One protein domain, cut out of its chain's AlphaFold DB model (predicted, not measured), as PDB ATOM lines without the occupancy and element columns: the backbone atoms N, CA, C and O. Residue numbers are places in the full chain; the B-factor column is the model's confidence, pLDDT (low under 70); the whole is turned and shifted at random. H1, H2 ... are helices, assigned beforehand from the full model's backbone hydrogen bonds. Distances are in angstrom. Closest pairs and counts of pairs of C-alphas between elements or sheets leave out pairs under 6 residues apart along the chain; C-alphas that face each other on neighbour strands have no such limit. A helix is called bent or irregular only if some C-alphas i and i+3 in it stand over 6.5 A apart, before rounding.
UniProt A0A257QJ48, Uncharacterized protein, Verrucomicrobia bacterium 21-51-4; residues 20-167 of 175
ATOM      1  N   GLY A  20     143.867 187.713 131.979       76.44
ATOM      2  CA  GLY A  20     144.152 187.061 130.704       76.44
ATOM      3  C   GLY A  20     144.977 185.783 130.869       76.44
ATOM      4  O   GLY A  20     144.652 184.765 130.256       76.44
ATOM      5  N   TRP A  21     146.010 185.809 131.715       80.00
ATOM      6  CA  TRP A  21     146.824 184.632 132.037       80.00
ATOM      7  C   TRP A  21     146.021 183.548 132.753       80.00
ATOM      8  O   TRP A  21     146.109 182.380 132.379       80.00
ATOM      9  N   MET A  22     145.190 183.933 133.722       83.25
ATOM     10  CA  MET A  22     144.384 182.986 134.486       83.25
ATOM     11  C   MET A  22     143.385 182.234 133.599       83.25
ATOM     12  O   MET A  22     143.330 181.008 133.643       83.25
ATOM     13  N   ILE A  23     142.651 182.934 132.726       79.50
ATOM     14  CA  ILE A  23     141.687 182.280 131.823       79.50
ATOM     15  C   ILE A  23     142.410 181.336 130.851       79.50
ATOM     16  O   ILE A  23     141.921 180.245 130.574       79.50
ATOM     17  N   ARG A  24     143.599 181.704 130.357       75.56
ATOM     18  CA  ARG A  24     144.404 180.812 129.503       75.56
ATOM     19  C   ARG A  24     144.806 179.543 130.238       75.56
ATOM     20  O   ARG A  24     144.684 178.464 129.670       75.56
ATOM     21  N   PHE A  25     145.256 179.669 131.484       84.06
ATOM     22  CA  PHE A  25     145.612 178.516 132.299       84.06
ATOM     23  C   PHE A  25     144.406 177.595 132.510       84.06
ATOM     24  O   PHE A  25     144.522 176.389 132.317       84.06
ATOM     25  N   ILE A  26     143.233 178.168 132.801       83.69
ATOM     26  CA  ILE A  26     141.975 177.420 132.926       83.69
ATOM     27  C   ILE A  26     141.646 176.684 131.624       83.69
ATOM     28  O   ILE A  26     141.341 175.496 131.658       83.69
ATOM     29  N   ILE A  27     141.750 177.346 130.468       78.56
ATOM     30  CA  ILE A  27     141.487 176.717 129.166       78.56
ATOM     31  C   ILE A  27     142.455 175.564 128.911       78.56
ATOM     32  O   ILE A  27     142.018 174.489 128.512       78.56
ATOM     33  N   VAL A  28     143.753 175.757 129.156       80.19
ATOM     34  CA  VAL A  28     144.762 174.703 128.974       80.19
ATOM     35  C   VAL A  28     144.494 173.528 129.912       80.19
ATOM     36  O   VAL A  28     144.524 172.385 129.463       80.19
ATOM     37  N   ALA A  29     144.171 173.792 131.179       84.31
ATOM     38  CA  ALA A  29     143.824 172.759 132.149       84.31
ATOM     39  C   ALA A  29     142.568 171.978 131.729       84.31
ATOM     40  O   ALA A  29     142.569 170.749 131.772       84.31
ATOM     41  N   LEU A  30     141.525 172.668 131.254       80.88
ATOM     42  CA  LEU A  30     140.313 172.039 130.725       80.88
ATOM     43  C   LEU A  30     140.606 171.212 129.469       80.88
ATOM     44  O   LEU A  30     140.134 170.085 129.365       80.88
ATOM     45  N   CYS A  31     141.420 171.724 128.545       79.75
ATOM     46  CA  CYS A  31     141.845 170.981 127.357       79.75
ATOM     47  C   CYS A  31     142.604 169.707 127.736       79.75
ATOM     48  O   CYS A  31     142.339 168.649 127.174       79.75
ATOM     49  N   PHE A  32     143.528 169.809 128.694       83.75
ATOM     50  CA  PHE A  32     144.310 168.680 129.187       83.75
ATOM     51  C   PHE A  32     143.437 167.642 129.897       83.75
ATOM     52  O   PHE A  32     143.643 166.444 129.744       83.75
ATOM     53  N   TRP A  33     142.436 168.086 130.656       84.12
ATOM     54  CA  TRP A  33     141.468 167.185 131.269       84.12
ATOM     55  C   TRP A  33     140.636 166.450 130.210       84.12
ATOM     56  O   TRP A  33     140.557 165.222 130.232       84.12
ATOM     57  N   GLN A  34     140.077 167.186 129.245       81.75
ATOM     58  CA  GLN A  34     139.235 166.627 128.182       81.75
ATOM     59  C   GLN A  34     140.009 165.702 127.229       81.75
ATOM     60  O   GLN A  34     139.437 164.761 126.679       81.75
ATOM     61  N   SER A  35     141.315 165.915 127.046       82.44
ATOM     62  CA  SER A  35     142.136 165.054 126.191       82.44
ATOM     63  C   SER A  35     142.412 163.671 126.789       82.44
ATOM     64  O   SER A  35     142.783 162.774 126.036       82.44
ATOM     65  N   ARG A  36     142.193 163.446 128.096       86.38
ATOM     66  CA  ARG A  36     142.420 162.131 128.733       86.38
ATOM     67  C   ARG A  36     141.547 161.033 128.130       86.38
ATOM     68  O   ARG A  36     142.068 159.980 127.786       86.38
ATOM     69  N   ASN A  37     140.258 161.306 127.935       82.25
ATOM     70  CA  ASN A  37     139.324 160.356 127.312       82.25
ATOM     71  C   ASN A  37     139.696 160.078 125.849       82.25
ATOM     72  O   ASN A  37     139.532 158.978 125.337       82.25
ATOM     73  N   LEU A  38     140.238 161.091 125.181       81.56
ATOM     74  CA  LEU A  38     140.665 161.023 123.790       81.56
ATOM     75  C   LEU A  38     141.904 160.123 123.637       81.56
ATOM     76  O   LEU A  38     141.963 159.287 122.739       81.56
ATOM     77  N   LEU A  39     142.861 160.257 124.560       85.06
ATOM     78  CA  LEU A  39     144.030 159.383 124.653       85.06
ATOM     79  C   LEU A  39     143.634 157.938 124.959       85.06
ATOM     80  O   LEU A  39     144.193 157.028 124.354       85.06
ATOM     81  N   ASP A  40     142.663 157.736 125.849       86.69
ATOM     82  CA  ASP A  40     142.148 156.406 126.174       86.69
ATOM     83  C   ASP A  40     141.545 155.715 124.938       86.69
ATOM     84  O   ASP A  40     141.905 154.582 124.617       86.69
ATOM     85  N   ILE A  41     140.730 156.433 124.158       84.25
ATOM     86  CA  ILE A  41     140.159 155.918 122.903       84.25
ATOM     87  C   ILE A  41     141.255 155.585 121.887       84.25
ATOM     88  O   ILE A  41     141.215 154.527 121.261       84.25
ATOM     89  N   TRP A  42     142.256 156.451 121.731       86.25
ATOM     90  CA  TRP A  42     143.369 156.211 120.807       86.25
ATOM     91  C   TRP A  42     144.219 154.995 121.179       86.25
ATOM     92  O   TRP A  42     144.791 154.364 120.294       86.25
ATOM     93  N   GLN A  43     144.309 154.666 122.467       88.00
ATOM     94  CA  GLN A  43     145.051 153.501 122.943       88.00
ATOM     95  C   GLN A  43     144.294 152.190 122.723       88.00
ATOM     96  O   GLN A  43     144.920 151.173 122.429       88.00
ATOM     97  N   HIS A  44     142.964 152.210 122.832       89.19
ATOM     98  CA  HIS A  44     142.154 150.990 122.813       89.19
ATOM     99  C   HIS A  44     141.466 150.708 121.469       89.19
ATOM    100  O   HIS A  44     141.082 149.566 121.214       89.19
ATOM    101  N   SER A  45     141.327 151.700 120.582       84.75
ATOM    102  CA  SER A  45     140.699 151.519 119.268       84.75
ATOM    103  C   SER A  45     141.746 151.362 118.151       84.75
ATOM    104  O   SER A  45     142.520 152.286 117.884       84.75
ATOM    105  N   PRO A  46     141.755 150.237 117.405       84.38
ATOM    106  CA  PRO A  46     142.680 150.043 116.284       84.38
ATOM    107  C   PRO A  46     142.430 151.037 115.138       84.38
ATOM    108  O   PRO A  46     143.347 151.356 114.381       84.38
ATOM    109  N   TYR A  47     141.208 151.566 115.027       82.81
ATOM    110  CA  TYR A  47     140.834 152.611 114.070       82.81
ATOM    111  C   TYR A  47     141.395 153.990 114.444       82.81
ATOM    112  O   TYR A  47     141.430 154.900 113.609       82.81
ATOM    113  N   ASP A  48     141.853 154.135 115.686       82.25
ATOM    114  CA  ASP A  48     142.304 155.382 116.284       82.25
ATOM    115  C   ASP A  48     143.775 155.373 116.709       82.25
ATOM    116  O   ASP A  48     144.274 156.402 117.157       82.25
ATOM    117  N   ALA A  49     144.503 154.275 116.500       81.88
ATOM    118  CA  ALA A  49     145.910 154.153 116.889       81.88
ATOM    119  C   ALA A  49     146.811 155.250 116.276       81.88
ATOM    120  O   ALA A  49     147.791 155.686 116.881       81.88
ATOM    121  N   ALA A  50     146.463 155.749 115.083       84.81
ATOM    122  CA  ALA A  50     147.161 156.867 114.440       84.81
ATOM    123  C   ALA A  50     146.622 158.256 114.838       84.81
ATOM    124  O   ALA A  50     147.151 159.273 114.388       84.81
ATOM    125  N   GLY A  51     145.575 158.318 115.663       82.25
ATOM    126  CA  GLY A  51     144.929 159.550 116.113       82.25
ATOM    127  C   GLY A  51     145.897 160.493 116.819       82.25
ATOM    128  O   GLY A  51     145.899 161.685 116.522       82.25
ATOM    129  N   LEU A  52     146.799 159.954 117.648       85.19
ATOM    130  CA  LEU A  52     147.842 160.739 118.315       85.19
ATOM    131  C   LEU A  52     148.776 161.429 117.315       85.19
ATOM    132  O   LEU A  52     149.074 162.613 117.452       85.19
ATOM    133  N   TRP A  53     149.218 160.714 116.282       87.38
ATOM    134  CA  TRP A  53     150.102 161.277 115.259       87.38
ATOM    135  C   TRP A  53     149.387 162.328 114.415       87.38
ATOM    136  O   TRP A  53     149.922 163.416 114.206       87.38
ATOM    137  N   ALA A  54     148.155 162.038 113.991       85.38
ATOM    138  CA  ALA A  54     147.299 162.997 113.302       85.38
ATOM    139  C   ALA A  54     147.104 164.276 114.137       85.38
ATOM    140  O   ALA A  54     147.203 165.379 113.600       85.38
ATOM    141  N   PHE A  55     146.930 164.136 115.454       83.50
ATOM    142  CA  PHE A  55     146.821 165.261 116.377       83.50
ATOM    143  C   PHE A  55     148.092 166.092 116.457       83.50
ATOM    144  O   PHE A  55     148.021 167.311 116.338       83.50
ATOM    145  N   LEU A  56     149.252 165.456 116.622       85.44
ATOM    146  CA  LEU A  56     150.533 166.158 116.695       85.44
ATOM    147  C   LEU A  56     150.826 166.939 115.409       85.44
ATOM    148  O   LEU A  56     151.258 168.088 115.475       85.44
ATOM    149  N   ILE A  57     150.538 166.348 114.246       84.62
ATOM    150  CA  ILE A  57     150.681 167.023 112.950       84.62
ATOM    151  C   ILE A  57     149.689 168.182 112.842       84.62
ATOM    152  O   ILE A  57     150.066 169.284 112.446       84.62
ATOM    153  N   TRP A  58     148.435 167.958 113.238       83.25
ATOM    154  CA  TRP A  58     147.415 168.999 113.258       83.25
ATOM    155  C   TRP A  58     147.790 170.142 114.207       83.25
ATOM    156  O   TRP A  58     147.498 171.280 113.893       83.25
ATOM    157  N   LEU A  59     148.505 169.906 115.310       82.94
ATOM    158  CA  LEU A  59     148.957 170.970 116.214       82.94
ATOM    159  C   LEU A  59     150.088 171.849 115.652       82.94
ATOM    160  O   LEU A  59     150.347 172.907 116.226       82.94
ATOM    161  N   LEU A  60     150.765 171.474 114.558       82.62
ATOM    162  CA  LEU A  60     151.980 172.169 114.095       82.62
ATOM    163  C   LEU A  60     151.796 173.693 113.908       82.62
ATOM    164  O   LEU A  60     152.603 174.461 114.439       82.62
ATOM    165  N   PRO A  61     150.740 174.185 113.240       75.12
ATOM    166  CA  PRO A  61     150.544 175.627 113.045       75.12
ATOM    167  C   PRO A  61     150.038 176.371 114.281       75.12
ATOM    168  O   PRO A  61     149.990 177.601 114.273       75.12
ATOM    169  N   LEU A  62     149.744 175.670 115.381       78.19
ATOM    170  CA  LEU A  62     149.512 176.326 116.668       78.19
ATOM    171  C   LEU A  62     150.766 177.074 117.139       78.19
ATOM    172  O   LEU A  62     150.652 178.128 117.761       78.19
ATOM    173  N   ARG A  63     151.960 176.577 116.786       80.31
ATOM    174  CA  ARG A  63     153.227 177.274 117.041       80.31
ATOM    175  C   ARG A  63     153.271 178.635 116.348       80.31
ATOM    176  O   ARG A  63     153.605 179.624 116.983       80.31
ATOM    177  N   GLN A  64     152.887 178.695 115.073       74.31
ATOM    178  CA  GLN A  64     152.851 179.956 114.319       74.31
ATOM    179  C   GLN A  64     151.840 180.930 114.933       74.31
ATOM    180  O   GLN A  64     152.155 182.095 115.165       74.31
ATOM    181  N   ALA A  65     150.659 180.426 115.309       71.00
ATOM    182  CA  ALA A  65     149.647 181.225 115.996       71.00
ATOM    183  C   ALA A  65     150.138 181.788 117.343       71.00
ATOM    184  O   ALA A  65     149.703 182.868 117.749       71.00
ATOM    185  N   TRP A  66     151.034 181.080 118.038       72.38
ATOM    186  CA  TRP A  66     151.660 181.556 119.271       72.38
ATOM    187  C   TRP A  66     152.598 182.742 119.014       72.38
ATOM    188  O   TRP A  66     152.513 183.758 119.710       72.38
ATOM    189  N   ASP A  67     153.433 182.641 117.980       76.31
ATOM    190  CA  ASP A  67     154.398 183.678 117.599       76.31
ATOM    191  C   ASP A  67     153.703 184.964 117.118       76.31
ATOM    192  O   ASP A  67     154.100 186.071 117.490       76.31
ATOM    193  N   ASP A  68     152.608 184.843 116.363       68.19
ATOM    194  CA  ASP A  68     151.809 185.995 115.923       68.19
ATOM    195  C   ASP A  68     151.147 186.725 117.096       68.19
ATOM    196  O   ASP A  68     150.987 187.949 117.084       68.19
ATOM    197  N   ARG A  69     150.792 185.996 118.157       65.25
ATOM    198  CA  ARG A  69     150.171 186.579 119.349       65.25
ATOM    199  C   ARG A  69     151.155 187.370 120.199       65.25
ATOM    200  O   ARG A  69     150.746 188.357 120.813       65.25
ATOM    201  N   ALA A  70     152.435 186.992 120.194       66.88
ATOM    202  CA  ALA A  70     153.499 187.785 120.813       66.88
ATOM    203  C   ALA A  70     153.593 189.199 120.206       66.88
ATOM    204  O   ALA A  70     154.082 190.118 120.856       66.88
ATOM    205  N   ARG A  71     153.043 189.406 118.999       68.94
ATOM    206  CA  ARG A  71     152.955 190.711 118.324       68.94
ATOM    207  C   ARG A  71     151.737 191.553 118.736       68.94
ATOM    208  O   ARG A  71     151.518 192.616 118.165       68.94
ATOM    209  N   GLY A  72     150.959 191.117 119.733       59.38
ATOM    210  CA  GLY A  72     149.985 191.973 120.421       59.38
ATOM    211  C   GLY A  72     148.577 192.024 119.820       59.38
ATOM    212  O   GLY A  72     147.912 193.050 119.938       59.38
ATOM    213  N   LEU A  73     148.088 190.940 119.208       55.81
ATOM    214  CA  LEU A  73     146.718 190.854 118.673       55.81
ATOM    215  C   LEU A  73     145.794 190.028 119.600       55.81
ATOM    216  O   LEU A  73     145.711 188.803 119.458       55.81
ATOM    217  N   PRO A  74     145.088 190.643 120.571       53.25
ATOM    218  CA  PRO A  74     144.106 189.935 121.385       53.25
ATOM    219  C   PRO A  74     142.734 189.870 120.693       53.25
ATOM    220  O   PRO A  74     142.164 190.882 120.301       53.25
ATOM    221  N   SER A  75     142.156 188.670 120.623       56.81
ATOM    222  CA  SER A  75     140.724 188.458 120.380       56.81
ATOM    223  C   SER A  75     140.150 187.716 121.589       56.81
ATOM    224  O   SER A  75     140.465 186.547 121.801       56.81
ATOM    225  N   ALA A  76     139.378 188.417 122.426       57.84
ATOM    226  CA  ALA A  76     138.817 187.885 123.675       57.84
ATOM    227  C   ALA A  76     137.497 187.112 123.477       57.84
ATOM    228  O   ALA A  76     137.129 186.284 124.306       57.84
ATOM    229  N   ILE A  77     136.790 187.364 122.371       64.00
ATOM    230  CA  ILE A  77     135.442 186.842 122.098       64.00
ATOM    231  C   ILE A  77     135.397 185.305 121.967       64.00
ATOM    232  O   ILE A  77     134.597 184.684 122.668       64.00
ATOM    233  N   PRO A  78     136.246 184.641 121.156       63.88
ATOM    234  CA  PRO A  78     136.186 183.182 121.022       63.88
ATOM    235  C   PRO A  78     136.625 182.447 122.298       63.88
ATOM    236  O   PRO A  78     136.280 181.286 122.499       63.88
ATOM    237  N   MET A  79     137.351 183.129 123.186       66.81
ATOM    238  CA  MET A  79     137.913 182.544 124.399       66.81
ATOM    239  C   MET A  79     136.823 182.212 125.431       66.81
ATOM    240  O   MET A  79     136.835 181.128 126.006       66.81
ATOM    241  N   TRP A  80     135.831 183.091 125.603       71.50
ATOM    242  CA  TRP A  80     134.681 182.829 126.480       71.50
ATOM    243  C   TRP A  80     133.726 181.781 125.907       71.50
ATOM    244  O   TRP A  80     133.213 180.953 126.657       71.50
ATOM    245  N   GLY A  81     133.541 181.771 124.582       73.19
ATOM    246  CA  GLY A  81     132.766 180.731 123.903       73.19
ATOM    247  C   GLY A  81     133.348 179.338 124.149       73.19
ATOM    248  O   GLY A  81     132.609 178.415 124.482       73.19
ATOM    249  N   ALA A  82     134.674 179.201 124.079       69.81
ATOM    250  CA  ALA A  82     135.361 177.948 124.380       69.81
ATOM    251  C   ALA A  82     135.176 177.502 125.841       69.81
ATOM    252  O   ALA A  82     134.874 176.338 126.085       69.81
ATOM    253  N   VAL A  83     135.287 178.421 126.809       75.38
ATOM    254  CA  VAL A  83     135.056 178.114 128.234       75.38
ATOM    255  C   VAL A  83     133.619 177.652 128.475       75.38
ATOM    256  O   VAL A  83     133.416 176.623 129.117       75.38
ATOM    257  N   GLY A  84     132.630 178.362 127.926       79.88
ATOM    258  CA  GLY A  84     131.220 177.989 128.054       79.88
ATOM    259  C   GLY A  84     130.924 176.609 127.464       79.88
ATOM    260  O   GLY A  84     130.230 175.809 128.089       79.88
ATOM    261  N   LEU A  85     131.515 176.288 126.309       75.44
ATOM    262  CA  LEU A  85     131.350 174.981 125.672       75.44
ATOM    263  C   LEU A  85     132.064 173.863 126.444       75.44
ATOM    264  O   LEU A  85     131.498 172.785 126.603       75.44
ATOM    265  N   CYS A  86     133.260 174.128 126.986       73.69
ATOM    266  CA  CYS A  86     133.964 173.209 127.886       73.69
ATOM    267  C   CYS A  86     133.144 172.914 129.143       73.69
ATOM    268  O   CYS A  86     133.052 171.759 129.547       73.69
ATOM    269  N   MET A  87     132.531 173.936 129.750       78.50
ATOM    270  CA  MET A  87     131.661 173.745 130.908       78.50
ATOM    271  C   MET A  87     130.401 172.962 130.544       78.50
ATOM    272  O   MET A  87     130.064 172.016 131.243       78.50
ATOM    273  N   GLY A  88     129.747 173.289 129.426       77.44
ATOM    274  CA  GLY A  88     128.592 172.539 128.932       77.44
ATOM    275  C   GLY A  88     128.910 171.064 128.662       77.44
ATOM    276  O   GLY A  88     128.121 170.196 129.020       77.44
ATOM    277  N   ALA A  89     130.093 170.767 128.114       74.19
ATOM    278  CA  ALA A  89     130.540 169.396 127.864       74.19
ATOM    279  C   ALA A  89     130.608 168.548 129.145       74.19
ATOM    280  O   ALA A  89     130.288 167.364 129.099       74.19
ATOM    281  N   ILE A  90     130.988 169.149 130.280       76.75
ATOM    282  CA  ILE A  90     131.075 168.454 131.575       76.75
ATOM    283  C   ILE A  90     129.691 167.977 132.040       76.75
ATOM    284  O   ILE A  90     129.584 166.905 132.623       76.75
ATOM    285  N   PHE A  91     128.631 168.742 131.771       79.88
ATOM    286  CA  PHE A  91     127.281 168.413 132.241       79.88
ATOM    287  C   PHE A  91     126.543 167.398 131.369       79.88
ATOM    288  O   PHE A  91     125.595 166.776 131.837       79.88
ATOM    289  N   VAL A  92     126.930 167.264 130.101       75.00
ATOM    290  CA  VAL A  92     126.151 166.506 129.109       75.00
ATOM    291  C   VAL A  92     126.715 165.093 128.883       75.00
ATOM    292  O   VAL A  92     126.084 164.299 128.197       75.00
ATOM    293  N   ASP A  93     127.885 164.768 129.449       71.94
ATOM    294  CA  ASP A  93     128.614 163.488 129.285       71.94
ATOM    295  C   ASP A  93     128.739 163.016 127.819       71.94
ATOM    296  O   ASP A  93     128.936 161.850 127.490       71.94
ATOM    297  N   MET A  94     128.612 163.956 126.882       75.44
ATOM    298  CA  MET A  94     128.734 163.689 125.461       75.44
ATOM    299  C   MET A  94     130.178 163.934 125.060       75.44
ATOM    300  O   MET A  94     130.591 165.078 124.854       75.44
ATOM    301  N   HIS A  95     130.928 162.847 124.870       74.38
ATOM    302  CA  HIS A  95     132.304 162.883 124.360       74.38
ATOM    303  C   HIS A  95     132.439 163.763 123.113       74.38
ATOM    304  O   HIS A  95     133.392 164.525 122.985       74.38
ATOM    305  N   VAL A  96     131.423 163.737 122.243       72.62
ATOM    306  CA  VAL A  96     131.329 164.593 121.057       72.62
ATOM    307  C   VAL A  96     131.545 166.067 121.413       72.62
ATOM    308  O   VAL A  96     132.411 166.716 120.830       72.62
ATOM    309  N   VAL A  97     130.826 166.582 122.413       76.38
ATOM    310  CA  VAL A  97     130.885 167.991 122.833       76.38
ATOM    311  C   VAL A  97     132.263 168.345 123.391       76.38
ATOM    312  O   VAL A  97     132.768 169.431 123.103       76.38
ATOM    313  N   ALA A  98     132.918 167.427 124.106       75.69
ATOM    314  CA  ALA A  98     134.282 167.627 124.596       75.69
ATOM    315  C   ALA A  98     135.284 167.860 123.451       75.69
ATOM    316  O   ALA A  98     136.172 168.704 123.573       75.69
ATOM    317  N   TYR A  99     135.109 167.193 122.306       76.62
ATOM    318  CA  TYR A  99     135.963 167.391 121.130       76.62
ATOM    319  C   TYR A  99     135.748 168.745 120.463       76.62
ATOM    320  O   TYR A  99     136.718 169.420 120.115       76.62
ATOM    321  N   TYR A 100     134.491 169.177 120.338       78.62
ATOM    322  CA  TYR A 100     134.180 170.528 119.867       78.62
ATOM    323  C   TYR A 100     134.761 171.584 120.806       78.62
ATOM    324  O   TYR A 100     135.349 172.560 120.342       78.62
ATOM    325  N   ALA A 101     134.647 171.373 122.117       79.44
ATOM    326  CA  ALA A 101     135.172 172.278 123.128       79.44
ATOM    327  C   ALA A 101     136.707 172.362 123.085       79.44
ATOM    328  O   ALA A 101     137.259 173.463 123.130       79.44
ATOM    329  N   LEU A 102     137.398 171.230 122.915       79.50
ATOM    330  CA  LEU A 102     138.850 171.169 122.728       79.50
ATOM    331  C   LEU A 102     139.276 171.917 121.458       79.50
ATOM    332  O   LEU A 102     140.150 172.782 121.506       79.50
ATOM    333  N   ALA A 103     138.630 171.633 120.326       80.44
ATOM    334  CA  ALA A 103     138.962 172.258 119.052       80.44
ATOM    335  C   ALA A 103     138.707 173.778 119.078       80.44
ATOM    336  O   ALA A 103     139.552 174.557 118.631       80.44
ATOM    337  N   LEU A 104     137.594 174.218 119.675       79.31
ATOM    338  CA  LEU A 104     137.288 175.636 119.882       79.31
ATOM    339  C   LEU A 104     138.264 176.312 120.842       79.31
ATOM    340  O   LEU A 104     138.668 177.443 120.588       79.31
ATOM    341  N   SER A 105     138.674 175.631 121.910       77.81
ATOM    342  CA  SER A 105     139.661 176.147 122.862       77.81
ATOM    343  C   SER A 105     141.010 176.392 122.198       77.81
ATOM    344  O   SER A 105     141.594 177.462 122.364       77.81
ATOM    345  N   ILE A 106     141.468 175.442 121.380       75.75
ATOM    346  CA  ILE A 106     142.713 175.563 120.617       75.75
ATOM    347  C   ILE A 106     142.606 176.699 119.593       75.75
ATOM    348  O   ILE A 106     143.540 177.481 119.429       75.75
ATOM    349  N   ILE A 107     141.448 176.873 118.957       76.38
ATOM    350  CA  ILE A 107     141.230 177.972 118.010       76.38
ATOM    351  C   ILE A 107     141.090 179.324 118.695       76.38
ATOM    352  O   ILE A 107     141.535 180.326 118.140       76.38
ATOM    353  N   GLY A 108     140.551 179.370 119.911       73.56
ATOM    354  CA  GLY A 108     140.551 180.562 120.753       73.56
ATOM    355  C   GLY A 108     141.963 181.059 121.083       73.56
ATOM    356  O   GLY A 108     142.133 182.209 121.503       73.56
ATOM    357  N   LEU A 109     142.999 180.236 120.863       71.56
ATOM    358  CA  LEU A 109     144.394 180.670 120.933       71.56
ATOM    359  C   LEU A 109     144.845 181.455 119.692       71.56
ATOM    360  O   LEU A 109     145.772 182.255 119.804       71.56
ATOM    361  N   ARG A 110     144.176 181.292 118.548       73.31
ATOM    362  CA  ARG A 110     144.460 181.996 117.291       73.31
ATOM    363  C   ARG A 110     143.570 183.234 117.143       73.31
ATOM    364  O   ARG A 110     142.470 183.314 117.692       73.31
ATOM    365  N   GLN A 111     144.023 184.223 116.374       73.00
ATOM    366  CA  GLN A 111     143.138 185.294 115.919       73.00
ATOM    367  C   GLN A 111     142.012 184.698 115.061       73.00
ATOM    368  O   GLN A 111     142.249 183.838 114.213       73.00
ATOM    369  N   TRP A 112     140.776 185.137 115.301       73.69
ATOM    370  CA  TRP A 112     139.620 184.617 114.581       73.69
ATOM    371  C   TRP A 112     139.662 185.062 113.118       73.69
ATOM    372  O   TRP A 112     139.504 186.243 112.813       73.69
ATOM    373  N   ALA A 113     139.881 184.109 112.220       77.81
ATOM    374  CA  ALA A 113     139.874 184.313 110.782       77.81
ATOM    375  C   ALA A 113     139.053 183.206 110.113       77.81
ATOM    376  O   ALA A 113     138.766 182.171 110.712       77.81
ATOM    377  N   TRP A 114     138.697 183.389 108.841       78.12
ATOM    378  CA  TRP A 114     138.015 182.337 108.079       78.12
ATOM    379  C   TRP A 114     138.837 181.034 108.012       78.12
ATOM    380  O   TRP A 114     138.284 179.939 107.995       78.12
ATOM    381  N   THR A 115     140.168 181.140 108.068       77.38
ATOM    382  CA  THR A 115     141.083 179.992 108.169       77.38
ATOM    383  C   THR A 115     140.883 179.171 109.429       77.38
ATOM    384  O   THR A 115     141.007 177.950 109.383       77.38
ATOM    385  N   SER A 116     140.527 179.817 110.538       77.12
ATOM    386  CA  SER A 116     140.225 179.157 111.804       77.12
ATOM    387  C   SER A 116     139.018 178.226 111.686       77.12
ATOM    388  O   SER A 116     138.997 177.181 112.323       77.12
ATOM    389  N   TRP A 117     138.040 178.534 110.832       79.19
ATOM    390  CA  TRP A 117     136.900 177.642 110.603       79.19
ATOM    391  C   TRP A 117     137.283 176.384 109.833       79.19
ATOM    392  O   TRP A 117     136.913 175.287 110.240       79.19
ATOM    393  N   VAL A 118     138.068 176.521 108.763       80.31
ATOM    394  CA  VAL A 118     138.590 175.365 108.009       80.31
ATOM    395  C   VAL A 118     139.408 174.458 108.927       80.31
ATOM    396  O   VAL A 118     139.283 173.235 108.890       80.31
ATOM    397  N   TRP A 119     140.191 175.077 109.804       79.38
ATOM    398  CA  TRP A 119     140.968 174.412 110.835       79.38
ATOM    399  C   TRP A 119     140.097 173.631 111.832       79.38
ATOM    400  O   TRP A 119     140.384 172.467 112.121       79.38
ATOM    401  N   LEU A 120     139.022 174.263 112.331       79.25
ATOM    402  CA  LEU A 120     138.051 173.671 113.261       79.25
ATOM    403  C   LEU A 120     137.374 172.453 112.644       79.25
ATOM    404  O   LEU A 120     137.352 171.377 113.235       79.25
ATOM    405  N   VAL A 121     136.835 172.639 111.437       80.06
ATOM    406  CA  VAL A 121     136.111 171.603 110.699       80.06
ATOM    407  C   VAL A 121     137.038 170.434 110.403       80.06
ATOM    408  O   VAL A 121     136.635 169.286 110.581       80.06
ATOM    409  N   GLY A 122     138.294 170.714 110.039       80.06
ATOM    410  CA  GLY A 122     139.331 169.698 109.901       80.06
ATOM    411  C   GLY A 122     139.469 168.863 111.173       80.06
ATOM    412  O   GLY A 122     139.302 167.649 111.112       80.06
ATOM    413  N   ALA A 123     139.683 169.515 112.321       76.31
ATOM    414  CA  ALA A 123     139.844 168.871 113.628       76.31
ATOM    415  C   ALA A 123     138.700 167.911 113.976       76.31
ATOM    416  O   ALA A 123     138.925 166.745 114.292       76.31
ATOM    417  N   ILE A 124     137.462 168.395 113.863       75.06
ATOM    418  CA  ILE A 124     136.257 167.628 114.200       75.06
ATOM    419  C   ILE A 124     136.114 166.414 113.277       75.06
ATOM    420  O   ILE A 124     135.790 165.315 113.734       75.06
ATOM    421  N   SER A 125     136.376 166.615 111.982       74.69
ATOM    422  CA  SER A 125     136.189 165.588 110.958       74.69
ATOM    423  C   SER A 125     137.111 164.391 111.185       74.69
ATOM    424  O   SER A 125     136.646 163.254 111.144       74.69
ATOM    425  N   TRP A 126     138.400 164.612 111.468       71.75
ATOM    426  CA  TRP A 126     139.353 163.503 111.603       71.75
ATOM    427  C   TRP A 126     139.407 162.876 113.003       71.75
ATOM    428  O   TRP A 126     139.798 161.713 113.104       71.75
ATOM    429  N   MET A 127     138.998 163.586 114.065       70.50
ATOM    430  CA  MET A 127     139.139 163.096 115.446       70.50
ATOM    431  C   MET A 127     138.152 161.996 115.841       70.50
ATOM    432  O   MET A 127     138.571 161.037 116.478       70.50
ATOM    433  N   ASN A 128     136.865 162.120 115.506       69.38
ATOM    434  CA  ASN A 128     135.850 161.162 115.983       69.38
ATOM    435  C   ASN A 128     134.883 160.694 114.910       69.38
ATOM    436  O   ASN A 128     134.521 159.520 114.888       69.38
ATOM    437  N   VAL A 129     134.496 161.586 113.998       73.19
ATOM    438  CA  VAL A 129     133.516 161.245 112.963       73.19
ATOM    439  C   VAL A 129     134.063 160.121 112.090       73.19
ATOM    440  O   VAL A 129     133.388 159.127 111.873       73.19
ATOM    441  N   ILE A 130     135.324 160.204 111.673       79.38
ATOM    442  CA  ILE A 130     135.880 159.228 110.733       79.38
ATOM    443  C   ILE A 130     136.097 157.846 111.336       79.38
ATOM    444  O   ILE A 130     135.782 156.873 110.666       79.38
ATOM    445  N   GLY A 131     136.600 157.730 112.569       77.00
ATOM    446  CA  GLY A 131     136.771 156.414 113.203       77.00
ATOM    447  C   GLY A 131     135.446 155.674 113.324       77.00
ATOM    448  O   GLY A 131     135.313 154.562 112.825       77.00
ATOM    449  N   TYR A 132     134.452 156.357 113.893       81.12
ATOM    450  CA  TYR A 132     133.115 155.814 114.105       81.12
ATOM    451  C   TYR A 132     132.365 155.532 112.796       81.12
ATOM    452  O   TYR A 132     131.744 154.484 112.624       81.12
ATOM    453  N   THR A 133     132.408 156.464 111.842       84.56
ATOM    454  CA  THR A 133     131.754 156.281 110.547       84.56
ATOM    455  C   THR A 133     132.395 155.113 109.801       84.56
ATOM    456  O   THR A 133     131.688 154.200 109.387       84.56
ATOM    457  N   LEU A 134     133.723 155.077 109.676       86.56
ATOM    458  CA  LEU A 134     134.399 154.030 108.910       86.56
ATOM    459  C   LEU A 134     134.256 152.639 109.536       86.56
ATOM    460  O   LEU A 134     134.102 151.673 108.785       86.56
ATOM    461  N   SER A 135     134.223 152.526 110.869       86.50
ATOM    462  CA  SER A 135     133.946 151.244 111.527       86.50
ATOM    463  C   SER A 135     132.544 150.723 111.194       86.50
ATOM    464  O   SER A 135     132.384 149.534 110.930       86.50
ATOM    465  N   ASN A 136     131.538 151.603 111.122       90.19
ATOM    466  CA  ASN A 136     130.159 151.220 110.798       90.19
ATOM    467  C   ASN A 136     129.955 150.823 109.328       90.19
ATOM    468  O   ASN A 136     129.058 150.041 109.026       90.19
ATOM    469  N   TYR A 137     130.785 151.330 108.415       93.06
ATOM    470  CA  TYR A 137     130.731 150.985 106.989       93.06
ATOM    471  C   TYR A 137     131.670 149.828 106.598       93.06
ATOM    472  O   TYR A 137     131.835 149.549 105.412       93.06
ATOM    473  N   GLY A 138     132.284 149.140 107.570       92.62
ATOM    474  CA  GLY A 138     133.117 147.959 107.318       92.62
ATOM    475  C   GLY A 138     134.479 148.261 106.685       92.62
ATOM    476  O   GLY A 138     135.093 147.374 106.092       92.62
ATOM    477  N   TYR A 139     134.971 149.496 106.795       92.06
ATOM    478  CA  TYR A 139     136.311 149.832 106.322       92.06
ATOM    479  C   TYR A 139     137.381 149.180 107.201       92.06
ATOM    480  O   TYR A 139     137.201 148.947 108.398       92.06
ATOM    481  N   SER A 140     138.546 148.927 106.605       93.00
ATOM    482  CA  SER A 140     139.715 148.463 107.354       93.00
ATOM    483  C   SER A 140     140.321 149.599 108.203       93.00
ATOM    484  O   SER A 140     140.264 150.773 107.807       93.00
ATOM    485  N   PRO A 141     140.976 149.284 109.336       88.88
ATOM    486  CA  PRO A 141     141.724 150.272 110.117       88.88
ATOM    487  C   PRO A 141     142.751 151.044 109.276       88.88
ATOM    488  O   PRO A 141     142.844 152.266 109.377       88.88
ATOM    489  N   THR A 142     143.449 150.370 108.356       90.38
ATOM    490  CA  THR A 142     144.438 150.988 107.457       90.38
ATOM    491  C   THR A 142     143.831 152.084 106.580       90.38
ATOM    492  O   THR A 142     144.406 153.165 106.460       90.38
ATOM    493  N   GLN A 143     142.648 151.853 106.000       91.06
ATOM    494  CA  GLN A 143     141.945 152.869 105.203       91.06
ATOM    495  C   GLN A 143     141.565 154.088 106.050       91.06
ATOM    496  O   GLN A 143     141.684 155.221 105.588       91.06
ATOM    497  N   SER A 144     141.171 153.858 107.304       86.56
ATOM    498  CA  SER A 144     140.830 154.927 108.247       86.56
ATOM    499  C   SER A 144     142.031 155.803 108.574       86.56
ATOM    500  O   SER A 144     141.932 157.029 108.560       86.56
ATOM    501  N   ILE A 145     143.187 155.178 108.795       87.31
ATOM    502  CA  ILE A 145     144.453 155.869 109.035       87.31
ATOM    503  C   ILE A 145     144.833 156.732 107.824       87.31
ATOM    504  O   ILE A 145     145.110 157.921 107.984       87.31
ATOM    505  N   ILE A 146     144.790 156.168 106.612       90.25
ATOM    506  CA  ILE A 146     145.109 156.898 105.374       90.25
ATOM    507  C   ILE A 146     144.182 158.106 105.209       90.25
ATOM    508  O   ILE A 146     144.660 159.219 104.983       90.25
ATOM    509  N   LEU A 147     142.869 157.917 105.372       88.56
ATOM    510  CA  LEU A 147     141.897 158.997 105.216       88.56
ATOM    511  C   LEU A 147     142.140 160.135 106.218       88.56
ATOM    512  O   LEU A 147     142.081 161.307 105.840       88.56
ATOM    513  N   ARG A 148     142.468 159.806 107.474       86.44
ATOM    514  CA  ARG A 148     142.811 160.805 108.500       86.44
ATOM    515  C   ARG A 148     144.018 161.633 108.097       86.44
ATOM    516  O   ARG A 148     143.940 162.857 108.146       86.44
ATOM    517  N   PHE A 149     145.104 160.995 107.667       86.56
ATOM    518  CA  PHE A 149     146.298 161.723 107.237       86.56
ATOM    519  C   PHE A 149     146.018 162.616 106.030       86.56
ATOM    520  O   PHE A 149     146.426 163.775 106.034       86.56
ATOM    521  N   VAL A 150     145.267 162.127 105.039       90.06
ATOM    522  CA  VAL A 150     144.862 162.938 103.881       90.06
ATOM    523  C   VAL A 150     144.088 164.177 104.332       90.06
ATOM    524  O   VAL A 150     144.402 165.283 103.899       90.06
ATOM    525  N   LEU A 151     143.128 164.034 105.245       87.19
ATOM    526  CA  LEU A 151     142.337 165.164 105.733       87.19
ATOM    527  C   LEU A 151     143.132 166.137 106.595       87.19
ATOM    528  O   LEU A 151     142.958 167.347 106.449       87.19
ATOM    529  N   VAL A 152     144.027 165.642 107.451       86.06
ATOM    530  CA  VAL A 152     144.946 166.498 108.210       86.06
ATOM    531  C   VAL A 152     145.803 167.309 107.239       86.06
ATOM    532  O   VAL A 152     145.817 168.537 107.332       86.06
ATOM    533  N   CYS A 153     146.416 166.666 106.242       87.69
ATOM    534  CA  CYS A 153     147.220 167.337 105.223       87.69
ATOM    535  C   CYS A 153     146.414 168.364 104.416       87.69
ATOM    536  O   CYS A 153     146.884 169.483 104.218       87.69
ATOM    537  N   LEU A 154     145.189 168.030 103.996       89.00
ATOM    538  CA  LEU A 154     144.303 168.960 103.288       89.00
ATOM    539  C   LEU A 154     143.909 170.152 104.167       89.00
ATOM    540  O   LEU A 154     143.899 171.284 103.687       89.00
ATOM    541  N   SER A 155     143.620 169.923 105.450       84.75
ATOM    542  CA  SER A 155     143.256 170.991 106.387       84.75
ATOM    543  C   SER A 155     144.414 171.966 106.614       84.75
ATOM    544  O   SER A 155     144.218 173.181 106.540       84.75
ATOM    545  N   ILE A 156     145.634 171.443 106.784       83.88
ATOM    546  CA  ILE A 156     146.857 172.238 106.928       83.88
ATOM    547  C   ILE A 156     147.151 172.982 105.624       83.88
ATOM    548  O   ILE A 156     147.350 174.194 105.648       83.88
ATOM    549  N   GLY A 157     147.120 172.292 104.482       87.88
ATOM    550  CA  GLY A 157     147.363 172.894 103.172       87.88
ATOM    551  C   GLY A 157     146.382 174.023 102.860       87.88
ATOM    552  O   GLY A 157     146.792 175.093 102.416       87.88
ATOM    553  N   CYS A 158     145.096 173.834 103.167       86.62
ATOM    554  CA  CYS A 158     144.078 174.867 102.993       86.62
ATOM    555  C   CYS A 158     144.315 176.064 103.926       86.62
ATOM    556  O   CYS A 158     144.257 177.214 103.483       86.62
ATOM    557  N   ALA A 159     144.641 175.816 105.197       81.56
ATOM    558  CA  ALA A 159     144.956 176.878 106.147       81.56
ATOM    559  C   ALA A 159     146.164 177.718 105.693       81.56
ATOM    560  O   ALA A 159     146.057 178.945 105.633       81.56
ATOM    561  N   LEU A 160     147.262 177.062 105.305       84.00
ATOM    562  CA  LEU A 160     148.476 177.715 104.804       84.00
ATOM    563  C   LEU A 160     148.222 178.483 103.500       84.00
ATOM    564  O   LEU A 160     148.708 179.601 103.334       84.00
ATOM    565  N   TYR A 161     147.428 177.922 102.583       88.44
ATOM    566  CA  TYR A 161     147.078 178.574 101.320       88.44
ATOM    567  C   TYR A 161     146.323 179.892 101.536       88.44
ATOM    568  O   TYR A 161     146.652 180.921 100.937       88.44
ATOM    569  N   VAL A 162     145.309 179.886 102.404       84.31
ATOM    570  CA  VAL A 162     144.523 181.094 102.680       84.31
ATOM    571  C   VAL A 162     145.375 182.147 103.392       84.31
ATOM    572  O   VAL A 162     145.245 183.340 103.110       84.31
ATOM    573  N   GLU A 163     146.276 181.717 104.270       81.56
ATOM    574  CA  GLU A 163     147.218 182.595 104.957       81.56
ATOM    575  C   GLU A 163     148.196 183.263 103.984       81.56
ATOM    576  O   GLU A 163     148.277 184.494 103.954       81.56
ATOM    577  N   ALA A 164     148.814 182.497 103.081       85.62
ATOM    578  CA  ALA A 164     149.672 183.030 102.022       85.62
ATOM    579  C   ALA A 164     148.934 184.057 101.141       85.62
ATOM    580  O   ALA A 164     149.452 185.139 100.845       85.62
ATOM    581  N   LYS A 165     147.673 183.774 100.780       88.00
ATOM    582  CA  LYS A 165     146.825 184.702 100.015       88.00
ATOM    583  C   LYS A 165     146.520 185.993 100.782       88.00
ATOM    584  O   LYS A 165     146.395 187.055 100.169       88.00
ATOM    585  N   SER A 166     146.382 185.922 102.105       82.94
ATOM    586  CA  SER A 166     146.133 187.100 102.944       82.94
ATOM    587  C   SER A 166     147.340 188.044 102.983       82.94
ATOM    588  O   SER A 166     147.166 189.257 102.843       82.94
ATOM    589  N   ILE A 167     148.556 187.490 103.049       84.19
ATOM    590  CA  ILE A 167     149.817 188.243 103.043       84.19
ATOM    591  C   ILE A 167     149.992 188.979 101.709       84.19
ATOM    592  O   ILE A 167     150.259 190.181 101.698       84.19
TER     593      ILE A 167
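This is residues 20 to 167 of the 175 residues of an uncharacterized protein of Verrucomicrobia bacterium 21-51-4 (UniProt A0A257QJ48). Four helices, H4, H5, H6 and H7, stand side by side in one row, running alternately opposite ways, and make a flat slab. Over one face of this row lies a thinner second layer: H1 crosses H4 and H5, while short H2 packs on H7, and H3 follows H2 without touching any helix. The printed part has 148 residues with seven named helices, H1 to H7 in chain order, and no named strand: the class is all helix. It is compact, with a radius of gyration of the C-alphas of 15.6 A, and flat, spanning 48 by 39 by 19 A.

H1, residues 20 to 44, begins with C-alpha 20 at (144.152, 187.061, 130.704), measures 37.0 A and has a kink of 27 degrees near residue 37. H2 is residues 51 to 58, 10.2 A, and H3 residues 62 to 69, 10.6 A. H4, residues 77 to 92, measures 23.4 A; H5, residues 95 to 107, 18.6 A. H6, residues 114 to 136, measures 32.2 A, has a kink of 40 degrees near residue 130 and is only just irregular: C-alphas 127 and 130 are 6.9 A apart. H7, residues 141 to 167, measures 39.5 A and ends with C-alpha 167 at (149.817, 188.243, 103.043).

H1 touches H5 with residues 27 to 35 alone, at a steep tilt of 44 degrees; their closest C-alphas, of Cys 31 and Leu 102, are 5.5 A apart. The hairpin H4 and H5 has a shallow tilt of 16 degrees, closest C-alphas Ala 82 and Ser 105, 4.9 A. The hairpin H5 and H6 stands at 25 degrees, a shallow tilt, closest C-alphas Ala 103 and Leu 120, 6.0 A. In the hairpin H6 and H7 the tilt is a shallow 7 degrees, closest C-alphas Thr 115 and Ala 159, 5.4 A. H2 touches H7, the same way, closest C-alphas Trp 58 and Val 152, 6.2 A. Every O i to N i+4 pair is within hydrogen-bond range in H2, H3, H5 and H7, against 18 of 21 in H1, 10 of 12 in H4 and 14 of 19 in H6.

The C-alphas farthest apart, of Gly 72 and Gly 138, are 48.9 A apart. The printed part has no cut and no long link. Its mean pLDDT is 79.6, with residues 68 to 79, 82 and 128 under 70.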